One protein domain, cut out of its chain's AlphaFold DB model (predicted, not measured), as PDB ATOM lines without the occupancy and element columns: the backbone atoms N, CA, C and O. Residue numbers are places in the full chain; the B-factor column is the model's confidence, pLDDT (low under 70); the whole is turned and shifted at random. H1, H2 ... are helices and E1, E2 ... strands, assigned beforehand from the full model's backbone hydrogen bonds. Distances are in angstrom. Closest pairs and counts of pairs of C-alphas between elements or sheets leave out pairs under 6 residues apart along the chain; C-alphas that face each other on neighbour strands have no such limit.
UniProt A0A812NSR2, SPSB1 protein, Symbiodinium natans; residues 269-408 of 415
ATOM      1  N   ILE A 269     -24.484  -5.531  30.125       57.28
ATOM      2  CA  ILE A 269     -25.514  -6.518  29.810       57.28
ATOM      3  C   ILE A 269     -26.640  -6.569  30.838       57.28
ATOM      4  O   ILE A 269     -27.792  -6.655  30.434       57.28
ATOM      5  N   THR A 270     -26.345  -6.485  32.136       59.47
ATOM      6  CA  THR A 270     -27.344  -6.507  33.212       59.47
ATOM      7  C   THR A 270     -28.268  -5.299  33.083       59.47
ATOM      8  O   THR A 270     -29.481  -5.467  33.039       59.47
ATOM      9  N   ALA A 271     -27.707  -4.109  32.846       58.94
ATOM     10  CA  ALA A 271     -28.488  -2.898  32.587       58.94
ATOM     11  C   ALA A 271     -29.338  -3.006  31.303       58.94
ATOM     12  O   ALA A 271     -30.525  -2.678  31.301       58.94
ATOM     13  N   ALA A 272     -28.769  -3.527  30.207       58.03
ATOM     14  CA  ALA A 272     -29.529  -3.781  28.980       58.03
ATOM     15  C   ALA A 272     -30.643  -4.828  29.195       58.03
ATOM     16  O   ALA A 272     -31.724  -4.739  28.605       58.03
ATOM     17  N   MET A 273     -30.397  -5.814  30.056       65.44
ATOM     18  CA  MET A 273     -31.347  -6.855  30.420       65.44
ATOM     19  C   MET A 273     -32.461  -6.357  31.332       65.44
ATOM     20  O   MET A 273     -33.586  -6.801  31.143       65.44
ATOM     21  N   ASP A 274     -32.210  -5.444  32.263       64.12
ATOM     22  CA  ASP A 274     -33.253  -4.890  33.136       64.12
ATOM     23  C   ASP A 274     -34.283  -4.089  32.325       64.12
ATOM     24  O   ASP A 274     -35.499  -4.176  32.529       64.12
ATOM     25  N   VAL A 275     -33.794  -3.385  31.307       63.12
ATOM     26  CA  VAL A 275     -34.598  -2.565  30.400       63.12
ATOM     27  C   VAL A 275     -35.434  -3.434  29.445       63.12
ATOM     28  O   VAL A 275     -36.641  -3.254  29.310       63.12
ATOM     29  N   VAL A 276     -34.829  -4.431  28.795       63.12
ATOM     30  CA  VAL A 276     -35.528  -5.295  27.816       63.12
ATOM     31  C   VAL A 276     -36.309  -6.422  28.502       63.12
ATOM     32  O   VAL A 276     -37.329  -6.908  27.998       63.12
ATOM     33  N   GLY A 277     -35.836  -6.855  29.667       64.00
ATOM     34  CA  GLY A 277     -36.401  -7.918  30.494       64.00
ATOM     35  C   GLY A 277     -37.730  -7.548  31.138       64.00
ATOM     36  O   GLY A 277     -38.576  -8.418  31.339       64.00
ATOM     37  N   THR A 278     -37.977  -6.263  31.377       63.62
ATOM     38  CA  THR A 278     -39.273  -5.759  31.857       63.62
ATOM     39  C   THR A 278     -40.301  -5.595  30.729       63.62
ATOM     40  O   THR A 278     -41.506  -5.564  30.987       63.62
ATOM     41  N   GLY A 279     -39.857  -5.591  29.467       68.94
ATOM     42  CA  GLY A 279     -40.704  -5.442  28.286       68.94
ATOM     43  C   GLY A 279     -41.441  -6.706  27.805       68.94
ATOM     44  O   GLY A 279     -41.593  -7.736  28.481       68.94
ATOM     45  N   SER A 280     -41.900  -6.622  26.556       73.31
ATOM     46  CA  SER A 280     -42.578  -7.674  25.777       73.31
ATOM     47  C   SER A 280     -41.775  -8.979  25.679       73.31
ATOM     48  O   SER A 280     -42.370 -10.057  25.648       73.31
ATOM     49  N   TRP A 281     -40.441  -8.901  25.670       77.88
ATOM     50  CA  TRP A 281     -39.557 -10.059  25.500       77.88
ATOM     51  C   TRP A 281     -39.300 -10.827  26.789       77.88
ATOM     52  O   TRP A 281     -39.160 -12.048  26.736       77.88
ATOM     53  N   GLY A 282     -39.283 -10.165  27.949       79.75
ATOM     54  CA  GLY A 282     -39.115 -10.862  29.223       79.75
ATOM     55  C   GLY A 282     -37.794 -11.622  29.342       79.75
ATOM     56  O   GLY A 282     -37.816 -12.775  29.772       79.75
ATOM     57  N   LEU A 283     -36.685 -11.028  28.883       79.50
ATOM     58  CA  LEU A 283     -35.354 -11.625  28.997       79.50
ATOM     59  C   LEU A 283     -35.013 -11.950  30.457       79.50
ATOM     60  O   LEU A 283     -35.167 -11.110  31.338       79.50
ATOM     61  N   LYS A 284     -34.529 -13.170  30.700       81.44
ATOM     62  CA  LYS A 284     -34.060 -13.630  32.012       81.44
ATOM     63  C   LYS A 284     -32.754 -14.390  31.872       81.44
ATOM     64  O   LYS A 284     -32.679 -15.331  31.078       81.44
ATOM     65  N   GLN A 285     -31.758 -14.024  32.675       83.62
ATOM     66  CA  GLN A 285     -30.523 -14.795  32.783       83.62
ATOM     67  C   GLN A 285     -30.841 -16.100  33.503       83.62
ATOM     68  O   GLN A 285     -31.379 -16.084  34.608       83.62
ATOM     69  N   VAL A 286     -30.519 -17.223  32.871       86.56
ATOM     70  CA  VAL A 286     -30.690 -18.554  33.471       86.56
ATOM     71  C   VAL A 286     -29.361 -19.192  33.839       86.56
ATOM     72  O   VAL A 286     -29.322 -20.054  34.707       86.56
ATOM     73  N   GLU A 287     -28.268 -18.756  33.214       87.38
ATOM     74  CA  GLU A 287     -26.931 -19.263  33.496       87.38
ATOM     75  C   GLU A 287     -25.893 -18.166  33.258       87.38
ATOM     76  O   GLU A 287     -25.999 -17.399  32.299       87.38
ATOM     77  N   ARG A 288     -24.871 -18.128  34.118       87.12
ATOM     78  CA  ARG A 288     -23.655 -17.337  33.936       87.12
ATOM     79  C   ARG A 288     -22.451 -18.246  34.136       87.12
ATOM     80  O   ARG A 288     -22.309 -18.841  35.202       87.12
ATOM     81  N   LYS A 289     -21.577 -18.334  33.135       88.50
ATOM     82  CA  LYS A 289     -20.402 -19.211  33.154       88.50
ATOM     83  C   LYS A 289     -19.127 -18.425  32.865       88.50
ATOM     84  O   LYS A 289     -19.034 -17.752  31.845       88.50
ATOM     85  N   VAL A 290     -18.141 -18.555  33.754       87.81
ATOM     86  CA  VAL A 290     -16.790 -18.001  33.577       87.81
ATOM     87  C   VAL A 290     -15.928 -19.021  32.836       87.81
ATOM     88  O   VAL A 290     -15.852 -20.186  33.226       87.81
ATOM     89  N   LEU A 291     -15.280 -18.583  31.763       88.94
ATOM     90  CA  LEU A 291     -14.504 -19.403  30.843       88.94
ATOM     91  C   LEU A 291     -13.078 -18.855  30.826       88.94
ATOM     92  O   LEU A 291     -12.844 -17.744  30.361       88.94
ATOM     93  N   LYS A 292     -12.130 -19.623  31.363       87.56
ATOM     94  CA  LYS A 292     -10.727 -19.192  31.503       87.56
ATOM     95  C   LYS A 292      -9.805 -19.719  30.403       87.56
ATOM     96  O   LYS A 292      -8.621 -19.428  30.404       87.56
ATOM     97  N   ASN A 293     -10.318 -20.593  29.544       89.00
ATOM     98  CA  ASN A 293      -9.589 -21.177  28.427       89.00
ATOM     99  C   ASN A 293     -10.573 -21.814  27.443       89.00
ATOM    100  O   ASN A 293     -11.736 -22.070  27.769       89.00
ATOM    101  N   GLU A 294     -10.066 -22.140  26.259       89.00
ATOM    102  CA  GLU A 294     -10.846 -22.750  25.187       89.00
ATOM    103  C   GLU A 294     -11.475 -24.091  25.601       89.00
ATOM    104  O   GLU A 294     -12.618 -24.380  25.249       89.00
ATOM    105  N   ASN A 295     -10.784 -24.894  26.419       88.25
ATOM    106  CA  ASN A 295     -11.279 -26.191  26.899       88.25
ATOM    107  C   ASN A 295     -12.530 -26.078  27.783       88.25
ATOM    108  O   ASN A 295     -13.276 -27.047  27.912       88.25
ATOM    109  N   ALA A 296     -12.811 -24.898  28.345       88.44
ATOM    110  CA  ALA A 296     -14.044 -24.641  29.084       88.44
ATOM    111  C   ALA A 296     -15.288 -24.517  28.175       88.44
ATOM    112  O   ALA A 296     -16.423 -24.566  28.676       88.44
ATOM    113  N   LEU A 297     -15.098 -24.357  26.858       86.81
ATOM    114  CA  LEU A 297     -16.168 -24.285  25.867       86.81
ATOM    115  C   LEU A 297     -16.680 -25.681  25.498       86.81
ATOM    116  O   LEU A 297     -15.919 -26.538  25.046       86.81
ATOM    117  N   ASN A 298     -17.995 -25.874  25.603       86.12
ATOM    118  CA  ASN A 298     -18.653 -27.034  25.002       86.12
ATOM    119  C   ASN A 298     -18.803 -26.852  23.477       86.12
ATOM    120  O   ASN A 298     -18.659 -25.743  22.954       86.12
ATOM    121  N   ASP A 299     -19.140 -27.928  22.764       84.00
ATOM    122  CA  ASP A 299     -19.257 -27.924  21.297       84.00
ATOM    123  C   ASP A 299     -20.228 -26.866  20.776       84.00
ATOM    124  O   ASP A 299     -19.954 -26.187  19.784       84.00
ATOM    125  N   ARG A 300     -21.348 -26.672  21.480       81.06
ATOM    126  CA  ARG A 300     -22.333 -25.647  21.132       81.06
ATOM    127  C   ARG A 300     -21.702 -24.258  21.201       81.06
ATOM    128  O   ARG A 300     -21.793 -23.513  20.236       81.06
ATOM    129  N   MET A 301     -21.034 -23.912  22.298       82.19
ATOM    130  CA  MET A 301     -20.393 -22.606  22.476       82.19
ATOM    131  C   MET A 301     -19.266 -22.386  21.468       82.19
ATOM    132  O   MET A 301     -19.183 -21.304  20.897       82.19
ATOM    133  N   ARG A 302     -18.462 -23.413  21.168       86.81
ATOM    134  CA  ARG A 302     -17.425 -23.348  20.122       86.81
ATOM    135  C   ARG A 302     -18.022 -22.995  18.764       86.81
ATOM    136  O   ARG A 302     -17.544 -22.079  18.103       86.81
ATOM    137  N   GLN A 303     -19.108 -23.663  18.373       82.19
ATOM    138  CA  GLN A 303     -19.815 -23.373  17.123       82.19
ATOM    139  C   GLN A 303     -20.421 -21.966  17.109       82.19
ATOM    140  O   GLN A 303     -20.387 -21.293  16.079       82.19
ATOM    141  N   GLN A 304     -20.969 -21.512  18.240       79.12
ATOM    142  CA  GLN A 304     -21.518 -20.164  18.376       79.12
ATOM    143  C   GLN A 304     -20.416 -19.105  18.246       79.12
ATOM    144  O   GLN A 304     -20.541 -18.191  17.439       79.12
ATOM    145  N   MET A 305     -19.311 -19.244  18.973       80.81
ATOM    146  CA  MET A 305     -18.191 -18.306  18.900       80.81
ATOM    147  C   MET A 305     -17.552 -18.278  17.511       80.81
ATOM    148  O   MET A 305     -17.405 -17.203  16.941       80.81
ATOM    149  N   ALA A 306     -17.282 -19.441  16.909       81.38
ATOM    150  CA  ALA A 306     -16.762 -19.517  15.544       81.38
ATOM    151  C   ALA A 306     -17.704 -18.837  14.538       81.38
ATOM    152  O   ALA A 306     -17.257 -18.139  13.628       81.38
ATOM    153  N   PHE A 307     -19.019 -18.992  14.724       77.62
ATOM    154  CA  PHE A 307     -19.996 -18.287  13.909       77.62
ATOM    155  C   PHE A 307     -19.956 -16.771  14.130       77.62
ATOM    156  O   PHE A 307     -20.032 -16.030  13.158       77.62
ATOM    157  N   MET A 308     -19.816 -16.285  15.366       76.12
ATOM    158  CA  MET A 308     -19.694 -14.843  15.626       76.12
ATOM    159  C   MET A 308     -18.466 -14.249  14.931       76.12
ATOM    160  O   MET A 308     -18.583 -13.276  14.182       76.12
ATOM    161  N   MET A 309     -17.325 -14.921  15.070       77.75
ATOM    162  CA  MET A 309     -16.063 -14.513  14.457       77.75
ATOM    163  C   MET A 309     -16.130 -14.515  12.925       77.75
ATOM    164  O   MET A 309     -15.676 -13.566  12.290       77.75
ATOM    165  N   GLN A 310     -16.790 -15.509  12.313       77.38
ATOM    166  CA  GLN A 310     -17.005 -15.565  10.860       77.38
ATOM    167  C   GLN A 310     -17.719 -14.315  10.308       77.38
ATOM    168  O   GLN A 310     -17.500 -13.932   9.159       77.38
ATOM    169  N   TYR A 311     -18.576 -13.679  11.108       71.88
ATOM    170  CA  TYR A 311     -19.325 -12.477  10.727       71.88
ATOM    171  C   TYR A 311     -18.684 -11.181  11.246       71.88
ATOM    172  O   TYR A 311     -19.326 -10.127  11.251       71.88
ATOM    173  N   GLY A 312     -17.406 -11.248  11.633       67.75
ATOM    174  CA  GLY A 312     -16.606 -10.094  12.032       67.75
ATOM    175  C   GLY A 312     -16.894  -9.597  13.443       67.75
ATOM    176  O   GLY A 312     -16.586  -8.447  13.737       67.75
ATOM    177  N   LEU A 313     -17.495 -10.433  14.296       68.31
ATOM    178  CA  LEU A 313     -17.686 -10.132  15.709       68.31
ATOM    179  C   LEU A 313     -16.599 -10.822  16.502       68.31
ATOM    180  O   LEU A 313     -16.665 -12.008  16.823       68.31
ATOM    181  N   MET A 314     -15.548 -10.045  16.709       68.06
ATOM    182  CA  MET A 314     -14.290 -10.458  17.296       68.06
ATOM    183  C   MET A 314     -13.995  -9.530  18.466       68.06
ATOM    184  O   MET A 314     -14.290  -8.334  18.416       68.06
ATOM    185  N   PHE A 315     -13.366 -10.063  19.505       67.31
ATOM    186  CA  PHE A 315     -12.737  -9.208  20.495       67.31
ATOM    187  C   PHE A 315     -11.478  -8.593  19.877       67.31
ATOM    188  O   PHE A 315     -10.482  -9.289  19.693       67.31
ATOM    189  N   ARG A 316     -11.514  -7.299  19.543       65.81
ATOM    190  CA  ARG A 316     -10.375  -6.587  18.932       65.81
ATOM    191  C   ARG A 316      -9.834  -7.318  17.686       65.81
ATOM    192  O   ARG A 316     -10.515  -7.382  16.667       65.81
ATOM    193  N   ASP A 317      -8.613  -7.837  17.779       63.19
ATOM    194  CA  ASP A 317      -7.828  -8.537  16.766       63.19
ATOM    195  C   ASP A 317      -7.851 -10.070  16.922       63.19
ATOM    196  O   ASP A 317      -7.079 -10.757  16.258       63.19
ATOM    197  N   CYS A 318      -8.739 -10.623  17.760       72.88
ATOM    198  CA  CYS A 318      -8.917 -12.073  17.886       72.88
ATOM    199  C   CYS A 318      -9.438 -12.675  16.577       72.88
ATOM    200  O   CYS A 318     -10.638 -12.650  16.309       72.88
ATOM    201  N   ASP A 319      -8.553 -13.274  15.789       76.25
ATOM    202  CA  ASP A 319      -8.887 -13.983  14.550       76.25
ATOM    203  C   ASP A 319      -9.122 -15.493  14.756       76.25
ATOM    204  O   ASP A 319      -9.521 -16.202  13.829       76.25
ATOM    205  N   SER A 320      -8.934 -15.983  15.983       85.56
ATOM    206  CA  SER A 320      -9.121 -17.380  16.381       85.56
ATOM    207  C   SER A 320      -9.765 -17.511  17.769       85.56
ATOM    208  O   SER A 320      -9.685 -16.603  18.597       85.56
ATOM    209  N   LEU A 321     -10.405 -18.657  18.038       84.12
ATOM    210  CA  LEU A 321     -10.994 -18.947  19.356       84.12
ATOM    211  C   LEU A 321      -9.943 -18.963  20.467       84.12
ATOM    212  O   LEU A 321     -10.223 -18.497  21.566       84.12
ATOM    213  N   GLU A 322      -8.750 -19.475  20.172       85.31
ATOM    214  CA  GLU A 322      -7.616 -19.484  21.095       85.31
ATOM    215  C   GLU A 322      -7.220 -18.053  21.488       85.31
ATOM    216  O   GLU A 322      -7.061 -17.757  22.673       85.31
ATOM    217  N   ALA A 323      -7.160 -17.133  20.514       82.38
ATOM    218  CA  ALA A 323      -6.867 -15.725  20.772       82.38
ATOM    219  C   ALA A 323      -7.905 -15.061  21.694       82.38
ATOM    220  O   ALA A 323      -7.543 -14.180  22.473       82.38
ATOM    221  N   CYS A 324      -9.161 -15.525  21.700       78.81
ATOM    222  CA  CYS A 324     -10.187 -15.024  22.620       78.81
ATOM    223  C   CYS A 324      -9.897 -15.326  24.106       78.81
ATOM    224  O   CYS A 324     -10.546 -14.747  24.972       78.81
ATOM    225  N   PHE A 325      -8.947 -16.214  24.414       83.06
ATOM    226  CA  PHE A 325      -8.484 -16.502  25.778       83.06
ATOM    227  C   PHE A 325      -7.068 -15.978  26.044       83.06
ATOM    228  O   PHE A 325      -6.440 -16.337  27.037       83.06
ATOM    229  N   ASN A 326      -6.548 -15.126  25.160       77.88
ATOM    230  CA  ASN A 326      -5.266 -14.469  25.348       77.88
ATOM    231  C   ASN A 326      -5.466 -13.161  26.121       77.88
ATOM    232  O   ASN A 326      -6.191 -12.282  25.656       77.88
ATOM    233  N   GLU A 327      -4.748 -12.989  27.235       69.69
ATOM    234  CA  GLU A 327      -4.712 -11.756  28.048       69.69
ATOM    235  C   GLU A 327      -4.344 -10.503  27.226       69.69
ATOM    236  O   GLU A 327      -4.622  -9.355  27.597       69.69
ATOM    237  N   ARG A 328      -3.709 -10.700  26.064       63.34
ATOM    238  CA  ARG A 328      -3.393  -9.626  25.124       63.34
ATOM    239  C   ARG A 328      -4.576  -9.138  24.297       63.34
ATOM    240  O   ARG A 328      -4.616  -7.960  23.939       63.34
ATOM    241  N   SER A 329      -5.539 -10.001  24.026       61.44
ATOM    242  CA  SER A 329      -6.604  -9.709  23.069       61.44
ATOM    243  C   SER A 329      -7.953  -9.539  23.762       61.44
ATOM    244  O   SER A 329      -8.691  -8.608  23.431       61.44
ATOM    245  N   VAL A 330      -8.216 -10.325  24.808       61.47
ATOM    246  CA  VAL A 330      -9.380 -10.190  25.689       61.47
ATOM    247  C   VAL A 330      -8.885 -10.001  27.104       61.47
ATOM    248  O   VAL A 330      -7.966 -10.696  27.519       61.47
ATOM    249  N   ASP A 331      -9.437  -9.027  27.822       59.84
ATOM    250  CA  ASP A 331      -8.889  -8.629  29.114       59.84
ATOM    251  C   ASP A 331      -8.786  -9.839  30.073       59.84
ATOM    252  O   ASP A 331      -9.785 -10.503  30.362       59.84
ATOM    253  N   ASP A 332      -7.556 -10.143  30.498       65.31
ATOM    254  CA  ASP A 332      -7.128 -11.310  31.291       65.31
ATOM    255  C   ASP A 332      -7.435 -12.694  30.689       65.31
ATOM    256  O   ASP A 332      -7.360 -13.712  31.372       65.31
ATOM    257  N   GLY A 333      -7.777 -12.764  29.400       70.81
ATOM    258  CA  GLY A 333      -8.065 -14.021  28.707       70.81
ATOM    259  C   GLY A 333      -9.315 -14.728  29.235       70.81
ATOM    260  O   GLY A 333      -9.512 -15.918  28.992       70.81
ATOM    261  N   ILE A 334     -10.162 -14.012  29.978       79.94
ATOM    262  CA  ILE A 334     -11.379 -14.547  30.581       79.94
ATOM    263  C   ILE A 334     -12.577 -14.118  29.743       79.94
ATOM    264  O   ILE A 334     -12.755 -12.939  29.446       79.94
ATOM    265  N   LEU A 335     -13.447 -15.077  29.431       83.38
ATOM    266  CA  LEU A 335     -14.759 -14.826  28.844       83.38
ATOM    267  C   LEU A 335     -15.856 -15.145  29.853       83.38
ATOM    268  O   LEU A 335     -15.754 -16.099  30.626       83.38
ATOM    269  N   ILE A 336     -16.942 -14.388  29.805       83.62
ATOM    270  CA  ILE A 336     -18.170 -14.697  30.528       83.62
ATOM    271  C   ILE A 336     -19.257 -14.964  29.498       83.62
ATOM    272  O   ILE A 336     -19.505 -14.155  28.608       83.62
ATOM    273  N   SER A 337     -19.902 -16.121  29.615       86.38
ATOM    274  CA  SER A 337     -21.081 -16.466  28.827       86.38
ATOM    275  C   SER A 337     -22.326 -16.360  29.696       86.38
ATOM    276  O   SER A 337     -22.371 -16.895  30.808       86.38
ATOM    277  N   HIS A 338     -23.339 -15.687  29.164       85.12
ATOM    278  CA  HIS A 338     -24.647 -15.516  29.770       85.12
ATOM    279  C   HIS A 338     -25.681 -16.216  28.894       85.12
ATOM    280  O   HIS A 338     -25.948 -15.793  27.767       85.12
ATOM    281  N   THR A 339     -26.292 -17.276  29.415       85.00
ATOM    282  CA  THR A 339     -27.435 -17.919  28.763       85.00
ATOM    283  C   THR A 339     -28.700 -17.209  29.220       85.00
ATOM    284  O   THR A 339     -28.994 -17.157  30.419       85.00
ATOM    285  N   LEU A 340     -29.468 -16.676  28.270       81.75
ATOM    286  CA  LEU A 340     -30.725 -15.984  28.531       81.75
ATOM    287  C   LEU A 340     -31.901 -16.721  27.886       81.75
ATOM    288  O   LEU A 340     -31.818 -17.273  26.784       81.75
ATOM    289  N   THR A 341     -33.029 -16.672  28.581       84.50
ATOM    290  CA  THR A 341     -34.338 -17.122  28.095       84.50
ATOM    291  C   THR A 341     -35.260 -15.930  27.907       84.50
ATOM    292  O   THR A 341     -34.978 -14.840  28.401       84.50
ATOM    293  N   CYS A 342     -36.353 -16.117  27.174       83.88
ATOM    294  CA  CYS A 342     -37.348 -15.078  26.937       83.88
ATOM    295  C   CYS A 342     -38.764 -15.671  26.934       83.88
ATOM    296  O   CYS A 342     -38.936 -16.890  26.920       83.88
ATOM    297  N   LYS A 343     -39.786 -14.808  26.921       82.31
ATOM    298  CA  LYS A 343     -41.204 -15.207  26.857       82.31
ATOM    299  C   LYS A 343     -41.579 -15.886  25.540       82.31
ATOM    300  O   LYS A 343     -42.584 -16.590  25.497       82.31
ATOM    301  N   VAL A 344     -40.815 -15.662  24.469       77.12
ATOM    302  CA  VAL A 344     -41.068 -16.291  23.172       77.12
ATOM    303  C   VAL A 344     -40.576 -17.738  23.230       77.12
ATOM    304  O   VAL A 344     -39.369 -17.966  23.373       77.12
ATOM    305  N   PRO A 345     -41.477 -18.732  23.110       68.12
ATOM    306  CA  PRO A 345     -41.080 -20.127  23.161       68.12
ATOM    307  C   PRO A 345     -40.044 -20.421  22.082       68.12
ATOM    308  O   PRO A 345     -40.175 -19.953  20.950       68.12
ATOM    309  N   LYS A 346     -39.052 -21.249  22.425       74.25
ATOM    310  CA  LYS A 346     -38.056 -21.788  21.486       74.25
ATOM    311  C   LYS A 346     -37.014 -20.779  20.982       74.25
ATOM    312  O   LYS A 346     -36.249 -21.105  20.076       74.25
ATOM    313  N   LEU A 347     -36.955 -19.587  21.581       73.81
ATOM    314  CA  LEU A 347     -35.845 -18.653  21.418       73.81
ATOM    315  C   LEU A 347     -34.909 -18.723  22.626       73.81
ATOM    316  O   LEU A 347     -35.347 -18.606  23.771       73.81
ATOM    317  N   SER A 348     -33.612 -18.877  22.365       76.00
ATOM    318  CA  SER A 348     -32.564 -18.762  23.387       76.00
ATOM    319  C   SER A 348     -31.524 -17.739  22.970       76.00
ATOM    320  O   SER A 348     -31.145 -17.709  21.795       76.00
ATOM    321  N   PHE A 349     -31.020 -16.970  23.929       78.31
ATOM    322  CA  PHE A 349     -29.956 -16.000  23.704       78.31
ATOM    323  C   PHE A 349     -28.694 -16.457  24.434       78.31
ATOM    324  O   PHE A 349     -28.771 -16.939  25.561       78.31
ATOM    325  N   ASN A 350     -27.539 -16.315  23.794       79.69
ATOM    326  CA  ASN A 350     -26.246 -16.430  24.463       79.69
ATOM    327  C   ASN A 350     -25.490 -15.124  24.259       79.69
ATOM    328  O   ASN A 350     -25.318 -14.710  23.117       79.69
ATOM    329  N   TYR A 351     -25.085 -14.479  25.341       79.25
ATOM    330  CA  TYR A 351     -24.270 -13.278  25.308       79.25
ATOM    331  C   TYR A 351     -22.872 -13.598  25.823       79.25
ATOM    332  O   TYR A 351     -22.737 -14.248  26.860       79.25
ATOM    333  N   ILE A 352     -21.842 -13.177  25.090       80.12
ATOM    334  CA  ILE A 352     -20.448 -13.402  25.481       80.12
ATOM    335  C   ILE A 352     -19.737 -12.058  25.620       80.12
ATOM    336  O   ILE A 352     -19.670 -11.281  24.664       80.12
ATOM    337  N   GLU A 353     -19.177 -11.814  26.800       78.12
ATOM    338  CA  GLU A 353     -18.382 -10.630  27.125       78.12
ATOM    339  C   GLU A 353     -16.999 -11.005  27.667       78.12
ATOM    340  O   GLU A 353     -16.766 -12.138  28.099       78.12
ATOM    341  N   GLY A 354     -16.071 -10.049  27.628       72.94
ATOM    342  CA  GLY A 354     -14.788 -10.178  28.317       72.94
ATOM    343  C   GLY A 354     -14.969 -10.103  29.835       72.94
ATOM    344  O   GLY A 354     -15.866  -9.417  30.322       72.94
ATOM    345  N   GLY A 355     -14.087 -10.781  30.574       60.09
ATOM    346  CA  GLY A 355     -14.197 -11.122  31.997       60.09
ATOM    347  C   GLY A 355     -14.547 -10.003  32.972       60.09
ATOM    348  O   GLY A 355     -15.038 -10.286  34.060       60.09
ATOM    349  N   PHE A 356     -14.330  -8.745  32.606       58.47
ATOM    350  CA  PHE A 356     -14.830  -7.642  33.406       58.47
ATOM    351  C   PHE A 356     -15.244  -6.410  32.576       58.47
ATOM    352  O   PHE A 356     -14.723  -5.308  32.722       58.47
ATOM    353  N   GLY A 357     -16.133  -6.606  31.604       53.12
ATOM    354  CA  GLY A 357     -16.762  -5.485  30.885       53.12
ATOM    355  C   GLY A 357     -15.976  -4.960  29.681       53.12
ATOM    356  O   GLY A 357     -16.145  -3.810  29.289       53.12
ATOM    357  N   GLY A 358     -15.116  -5.792  29.085       52.44
ATOM    358  CA  GLY A 358     -14.581  -5.517  27.747       52.44
ATOM    359  C   GLY A 358     -15.681  -5.604  26.679       52.44
ATOM    360  O   GLY A 358     -16.716  -6.230  26.916       52.44
ATOM    361  N   ASN A 359     -15.451  -5.004  25.501       55.22
ATOM    362  CA  ASN A 359     -16.396  -5.022  24.373       55.22
ATOM    363  C   ASN A 359     -16.958  -6.421  24.152       55.22
ATOM    364  O   ASN A 359     -16.207  -7.384  24.010       55.22
ATOM    365  N   SER A 360     -18.277  -6.539  24.126       60.53
ATOM    366  CA  SER A 360     -18.909  -7.840  23.975       60.53
ATOM    367  C   SER A 360     -18.752  -8.386  22.563       60.53
ATOM    368  O   SER A 360     -18.776  -7.639  21.586       60.53
ATOM    369  N   MET A 361     -18.668  -9.711  22.440       60.66
ATOM    370  CA  MET A 361     -18.804 -10.372  21.140       60.66
ATOM    371  C   MET A 361     -20.250 -10.313  20.621       60.66
ATOM    372  O   MET A 361     -20.486 -10.493  19.426       60.66
ATOM    373  N   GLY A 362     -21.210 -10.033  21.509       65.50
ATOM    374  CA  GLY A 362     -22.609  -9.799  21.177       65.50
ATOM    375  C   GLY A 362     -23.567 -10.896  21.638       65.50
ATOM    376  O   GLY A 362     -23.183 -11.832  22.342       65.50
ATOM    377  N   PHE A 363     -24.839 -10.778  21.247       68.94
ATOM    378  CA  PHE A 363     -25.851 -11.812  21.480       68.94
ATOM    379  C   PHE A 363     -25.973 -12.735  20.283       68.94
ATOM    380  O   PHE A 363     -26.117 -12.276  19.153       68.94
ATOM    381  N   MET A 364     -26.084 -14.028  20.553       72.69
ATOM    382  CA  MET A 364     -26.571 -15.005  19.603       72.69
ATOM    383  C   MET A 364     -28.003 -15.409  19.932       72.69
ATOM    384  O   MET A 364     -28.232 -16.100  20.922       72.69
ATOM    385  N   MET A 365     -28.955 -15.049  19.073       72.06
ATOM    386  CA  MET A 365     -30.321 -15.578  19.153       72.06
ATOM    387  C   MET A 365     -30.407 -16.880  18.356       72.06
ATOM    388  O   MET A 365     -30.038 -16.889  17.185       72.06
ATOM    389  N   THR A 366     -30.898 -17.952  18.982       70.94
ATOM    390  CA  THR A 366     -31.118 -19.275  18.369       70.94
ATOM    391  C   THR A 366     -32.616 -19.586  18.327       70.94
ATOM    392  O   THR A 366     -33.271 -19.466  19.361       70.94
ATOM    393  N   GLU A 367     -33.142 -19.999  17.167       68.81
ATOM    394  CA  GLU A 367     -34.529 -20.478  16.982       68.81
ATOM    395  C   GLU A 367     -34.599 -22.027  17.015       68.81
ATOM    396  O   GLU A 367     -33.574 -22.702  16.844       68.81
ATOM    397  N   GLU A 368     -35.786 -22.609  17.249       58.09
ATOM    398  CA  GLU A 368     -35.984 -24.073  17.299       58.09
ATOM    399  C   GLU A 368     -35.429 -24.766  16.042       58.09
ATOM    400  O   GLU A 368     -35.610 -24.276  14.928       58.09
ATOM    401  N   ASN A 369     -34.777 -25.922  16.220       56.62
ATOM    402  CA  ASN A 369     -33.990 -26.667  15.217       56.62
ATOM    403  C   ASN A 369     -32.564 -26.146  14.956       56.62
ATOM    404  O   ASN A 369     -31.906 -26.599  14.022       56.62
ATOM    405  N   GLY A 370     -32.052 -25.226  15.782       53.28
ATOM    406  CA  GLY A 370     -30.635 -24.832  15.767       53.28
ATOM    407  C   GLY A 370     -30.235 -23.950  14.582       53.28
ATOM    408  O   GLY A 370     -29.060 -23.617  14.424       53.28
ATOM    409  N   ILE A 371     -31.205 -23.533  13.764       51.97
ATOM    410  CA  ILE A 371     -30.986 -22.670  12.608       51.97
ATOM    411  C   ILE A 371     -31.875 -21.442  12.751       51.97
ATOM    412  O   ILE A 371     -32.990 -21.385  12.251       51.97
ATOM    413  N   THR A 372     -31.340 -20.424  13.412       53.38
ATOM    414  CA  THR A 372     -31.045 -19.140  12.764       53.38
ATOM    415  C   THR A 372     -30.074 -18.407  13.673       53.38
ATOM    416  O   THR A 372     -30.242 -18.404  14.885       53.38
ATOM    417  N   LYS A 373     -29.020 -17.860  13.071       59.91
ATOM    418  CA  LYS A 373     -27.817 -17.361  13.728       59.91
ATOM    419  C   LYS A 373     -27.800 -15.840  13.558       59.91
ATOM    420  O   LYS A 373     -27.303 -15.323  12.557       59.91
ATOM    421  N   ASN A 374     -28.478 -15.142  14.466       54.66
ATOM    422  CA  ASN A 374     -28.480 -13.680  14.502       54.66
ATOM    423  C   ASN A 374     -27.426 -13.233  15.487       54.66
ATOM    424  O   ASN A 374     -27.434 -13.741  16.610       54.66
ATOM    425  N   ILE A 375     -26.580 -12.295  15.076       56.62
ATOM    426  CA  ILE A 375     -25.587 -11.735  15.965       56.62
ATOM    427  C   ILE A 375     -25.894 -10.263  16.189       56.62
ATOM    428  O   ILE A 375     -26.165  -9.514  15.249       56.62
ATOM    429  N   LEU A 376     -25.927  -9.890  17.456       56.72
ATOM    430  CA  LEU A 376     -26.219  -8.551  17.929       56.72
ATOM    431  C   LEU A 376     -24.948  -8.030  18.585       56.72
ATOM    432  O   LEU A 376     -24.670  -8.390  19.722       56.72
ATOM    433  N   GLU A 377     -24.155  -7.263  17.851       56.19
ATOM    434  CA  GLU A 377     -22.958  -6.618  18.390       56.19
ATOM    435  C   GLU A 377     -23.386  -5.603  19.440       56.19
ATOM    436  O   GLU A 377     -24.190  -4.736  19.109       56.19
ATOM    437  N   ASN A 378     -22.877  -5.718  20.669       54.28
ATOM    438  CA  ASN A 378     -22.953  -4.638  21.644       54.28
ATOM    439  C   ASN A 378     -21.582  -3.954  21.705       54.28
ATOM    440  O   ASN A 378     -20.663  -4.417  22.387       54.28
ATOM    441  N   CYS A 379     -21.470  -2.888  20.912       52.62
ATOM    442  CA  CYS A 379     -20.394  -1.910  20.972       52.62
ATOM    443  C   CYS A 379     -20.978  -0.665  21.642       52.62
ATOM    444  O   CYS A 379     -22.009  -0.158  21.197       52.62
ATOM    445  N   ASP A 380     -20.365  -0.197  22.728       50.22
ATOM    446  CA  ASP A 380     -20.759   1.049  23.394       50.22
ATOM    447  C   ASP A 380     -22.241   1.134  23.824       50.22
ATOM    448  O   ASP A 380     -22.802   2.230  23.919       50.22
ATOM    449  N   THR A 381     -22.868  -0.006  24.151       47.84
ATOM    450  CA  THR A 381     -24.283  -0.171  24.552       47.84
ATOM    451  C   THR A 381     -25.331  -0.110  23.428       47.84
ATOM    452  O   THR A 381     -26.526  -0.147  23.733       47.84
ATOM    453  N   ASP A 382     -24.931  -0.061  22.149       51.28
ATOM    454  CA  ASP A 382     -25.848  -0.187  20.999       51.28
ATOM    455  C   ASP A 382     -25.891  -1.628  20.487       51.28
ATOM    456  O   ASP A 382     -24.859  -2.283  20.411       51.28
ATOM    457  N   ILE A 383     -27.072  -2.113  20.098       58.59
ATOM    458  CA  ILE A 383     -27.249  -3.430  19.486       58.59
ATOM    459  C   ILE A 383     -27.339  -3.289  17.963       58.59
ATOM    460  O   ILE A 383     -28.371  -2.904  17.397       58.59
ATOM    461  N   ILE A 384     -26.266  -3.693  17.280       55.88
ATOM    462  CA  ILE A 384     -26.195  -3.705  15.816       55.88
ATOM    463  C   ILE A 384     -26.403  -5.126  15.297       55.88
ATOM    464  O   ILE A 384     -25.748  -6.084  15.705       55.88
ATOM    465  N   TRP A 385     -27.332  -5.265  14.354       63.12
ATOM    466  CA  TRP A 385     -27.670  -6.541  13.735       63.12
ATOM    467  C   TRP A 385     -26.662  -6.931  12.644       63.12
ATOM    468  O   TRP A 385     -26.492  -6.203  11.664       63.12
ATOM    469  N   ARG A 386     -26.049  -8.116  12.774       58.31
ATOM    470  CA  ARG A 386     -25.191  -8.742  11.756       58.31
ATOM    471  C   ARG A 386     -25.581 -10.210  11.536       58.31
ATOM    472  O   ARG A 386     -25.789 -10.971  12.480       58.31
ATOM    473  N   GLY A 387     -25.686 -10.631  10.272       58.25
ATOM    474  CA  GLY A 387     -25.912 -12.035   9.907       58.25
ATOM    475  C   GLY A 387     -26.761 -12.251   8.644       58.25
ATOM    476  O   GLY A 387     -27.334 -11.314   8.094       58.25
ATOM    477  N   PRO A 388     -26.889 -13.504   8.170       53.00
ATOM    478  CA  PRO A 388     -27.612 -13.855   6.939       53.00
ATOM    479  C   PRO A 388     -29.146 -13.781   7.086       53.00
ATOM    480  O   PRO A 388     -29.896 -14.025   6.143       53.00
ATOM    481  N   ALA A 389     -29.635 -13.435   8.272       51.78
ATOM    482  CA  ALA A 389     -31.024 -13.548   8.684       51.78
ATOM    483  C   ALA A 389     -31.874 -12.302   8.382       51.78
ATOM    484  O   ALA A 389     -32.782 -11.978   9.145       51.78
ATOM    485  N   SER A 390     -31.662 -11.628   7.243       50.59
ATOM    486  CA  SER A 390     -32.482 -10.477   6.800       50.59
ATOM    487  C   SER A 390     -33.987 -10.798   6.653       50.59
ATOM    488  O   SER A 390     -34.788  -9.938   6.274       50.59
ATOM    489  N   LYS A 391     -34.391 -12.031   6.990       56.03
ATOM    490  CA  LYS A 391     -35.730 -12.610   6.921       56.03
ATOM    491  C   LYS A 391     -36.348 -13.003   8.280       56.03
ATOM    492  O   LYS A 391     -37.554 -13.234   8.287       56.03
ATOM    493  N   SER A 392     -35.620 -13.063   9.410       68.62
ATOM    494  CA  SER A 392     -36.255 -13.415  10.703       68.62
ATOM    495  C   SER A 392     -37.109 -12.251  11.215       68.62
ATOM    496  O   SER A 392     -36.605 -11.166  11.517       68.62
ATOM    497  N   LYS A 393     -38.428 -12.469  11.308       73.69
ATOM    498  CA  LYS A 393     -39.370 -11.488  11.870       73.69
ATOM    499  C   LYS A 393     -39.129 -11.276  13.367       73.69
ATOM    500  O   LYS A 393     -39.246 -10.147  13.833       73.69
ATOM    501  N   ALA A 394     -38.760 -12.334  14.093       73.38
ATOM    502  CA  ALA A 394     -38.465 -12.270  15.520       73.38
ATOM    503  C   ALA A 394     -37.222 -11.412  15.792       73.38
ATOM    504  O   ALA A 394     -37.290 -10.495  16.602       73.38
ATOM    505  N   ALA A 395     -36.134 -11.624  15.040       71.19
ATOM    506  CA  ALA A 395     -34.907 -10.837  15.187       71.19
ATOM    507  C   ALA A 395     -35.142  -9.342  14.921       71.19
ATOM    508  O   ALA A 395     -34.719  -8.494  15.700       71.19
ATOM    509  N   LYS A 396     -35.865  -9.014  13.841       74.19
ATOM    510  CA  LYS A 396     -36.209  -7.622  13.504       74.19
ATOM    511  C   LYS A 396     -37.059  -6.965  14.585       74.19
ATOM    512  O   LYS A 396     -36.798  -5.826  14.952       74.19
ATOM    513  N   LYS A 397     -38.058  -7.688  15.098       78.12
ATOM    514  CA  LYS A 397     -38.912  -7.206  16.183       78.12
ATOM    515  C   LYS A 397     -38.105  -6.973  17.464       78.12
ATOM    516  O   LYS A 397     -38.293  -5.942  18.093       78.12
ATOM    517  N   PHE A 398     -37.179  -7.877  17.798       76.19
ATOM    518  CA  PHE A 398     -36.296  -7.731  18.957       76.19
ATOM    519  C   PHE A 398     -35.457  -6.459  18.861       76.19
ATOM    520  O   PHE A 398     -35.483  -5.644  19.772       76.19
ATOM    521  N   VAL A 399     -34.762  -6.253  17.737       73.19
ATOM    522  CA  VAL A 399     -33.913  -5.067  17.537       73.19
ATOM    523  C   VAL A 399     -34.741  -3.784  17.542       73.19
ATOM    524  O   VAL A 399     -34.332  -2.813  18.169       73.19
ATOM    525  N   LYS A 400     -35.910  -3.773  16.882       75.75
ATOM    526  CA  LYS A 400     -36.801  -2.604  16.874       75.75
ATOM    527  C   LYS A 400     -37.237  -2.235  18.292       75.75
ATOM    528  O   LYS A 400     -37.137  -1.077  18.677       75.75
ATOM    529  N   GLU A 401     -37.696  -3.210  19.071       76.12
ATOM    530  CA  GLU A 401     -38.149  -2.967  20.444       76.12
ATOM    531  C   GLU A 401     -36.985  -2.607  21.372       76.12
ATOM    532  O   GLU A 401     -37.123  -1.681  22.163       76.12
ATOM    533  N   PHE A 402     -35.817  -3.241  21.218       73.38
ATOM    534  CA  PHE A 402     -34.599  -2.856  21.932       73.38
ATOM    535  C   PHE A 402     -34.257  -1.383  21.692       73.38
ATOM    536  O   PHE A 402     -34.095  -0.625  22.642       73.38
ATOM    537  N   LYS A 403     -34.203  -0.961  20.421       70.50
ATOM    538  CA  LYS A 403     -33.897   0.424  20.047       70.50
ATOM    539  C   LYS A 403     -34.950   1.405  20.544       70.50
ATOM    540  O   LYS A 403     -34.578   2.443  21.075       70.50
ATOM    541  N   LYS A 404     -36.238   1.070  20.420       71.88
ATOM    542  CA  LYS A 404     -37.343   1.896  20.931       71.88
ATOM    543  C   LYS A 404     -37.190   2.151  22.427       71.88
ATOM    544  O   LYS A 404     -37.208   3.297  22.848       71.88
ATOM    545  N   ILE A 405     -36.994   1.092  23.214       68.50
ATOM    546  CA  ILE A 405     -36.872   1.214  24.670       68.50
ATOM    547  C   ILE A 405     -35.569   1.943  25.048       68.50
ATOM    548  O   ILE A 405     -35.557   2.733  25.985       68.50
ATOM    549  N   ARG A 406     -34.468   1.696  24.327       63.00
ATOM    550  CA  ARG A 406     -33.154   2.272  24.648       63.00
ATOM    551  C   ARG A 406     -33.023   3.752  24.286       63.00
ATOM    552  O   ARG A 406     -32.369   4.481  25.029       63.00
ATOM    553  N   TYR A 407     -33.569   4.158  23.143       62.91
ATOM    554  CA  TYR A 407     -33.347   5.478  22.544       62.91
ATOM    555  C   TYR A 407     -34.576   6.388  22.566       62.91
ATOM    556  O   TYR A 407     -34.485   7.503  22.062       62.91
ATOM    557  N   ASP A 408     -35.703   5.911  23.101       64.12
ATOM    558  CA  ASP A 408     -36.981   6.635  23.113       64.12
ATOM    559  C   ASP A 408     -37.399   7.115  21.705       64.12
ATOM    560  O   ASP A 408     -37.842   8.239  21.492       64.12
TER     561      ASP A 408
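AT A GLANCE: This is residues 269 to 408 of the 415 residues of the protein "SPSB1 protein" of Symbiodinium natans (UniProt A0A812NSR2). A strongly twisted sheet of six antiparallel strands is covered by helices on both faces: H2 slants over one face, while H1 and H3 meet at about a right angle on the other. The long link of residues 311 to 334, with no named element, winds past the ends of E1, E2 and E3 at one end of the body. The printed part has 140 residues, with three named helices and six named strands in the order H1 E1 H2 E2 E3 E4 E5 E6 H3; the sheet's order is E1 E2 E3 E4 E5 E6. The class is mixed, helices and strands. The whole is compact, with a radius of gyration of the C-alphas of 14.2 A and spans of 38 by 30 by 25 A.

HOW THE PARTS SIT: H1, residues 269 to 277, is on the sheet; its closest C-alpha to E1, residues 284 to 291, is that of Gly 277, 6.4 A from Lys 284. H2, residues 299 to 310, is on the opposite face from H1, at a height over the sheet of 9.7 A. E1 pairs with E2, residues 335 to 341, where N 289 and O 337 are 2.8 A apart, within hydrogen-bond range. E2 begins a meander, each strand the antiparallel neighbour of the one before, with E3, residues 348 to 354, E4, residues 362 to 366, E5, residues 374 to 379, and E6, residues 382 to 386. Its four hairpins show N to O pairs within hydrogen-bond range: N 338 and O 351, 2.8 A; N 364 and O 350, 2.8 A; N 363 and O 376, 2.8 A; N 377 and O 384, 2.9 A. The closest C-alphas of H2 and E4 are those of Gln 304 and Met 364, 7.3 A apart. H3, residues 393 to 407, runs along the strands, at 8 degrees to E5 on the local plane, with a height over the sheet of 9.1 A. With residues 402 to 406 alone H3 touches H1, about perpendicular at 73 degrees; the closest C-alphas, of Val 276 and Phe 402, are 6.4 A apart. H2 and H3 are apart. In H1, H2 and H3 every O i to N i+4 pair is within hydrogen-bond range.

IN THESE COORDINATES: H1 begins with C-alpha 269 at (-25.514, -6.518, 29.810) and is 11.0 A long. E1 measures 20.4 A, H2 16.3 A, E2 19.7 A and E3 20.3 A. E4, E5 and E6 measure 13.0 A, 15.7 A and 12.6 A. H3, 20.9 A long, ends with C-alpha 407 at (-33.347, 5.478, 22.544).

THE WHOLE: The two C-alphas farthest apart, of Asn 295 and Asp 408, are 41.9 A apart. The printed part has no cut, and its one long link joins H2 to E2. The mean pLDDT of the printed part is 71.0; 63 residues are under 70, among them 269 to 279 and 367 to 392.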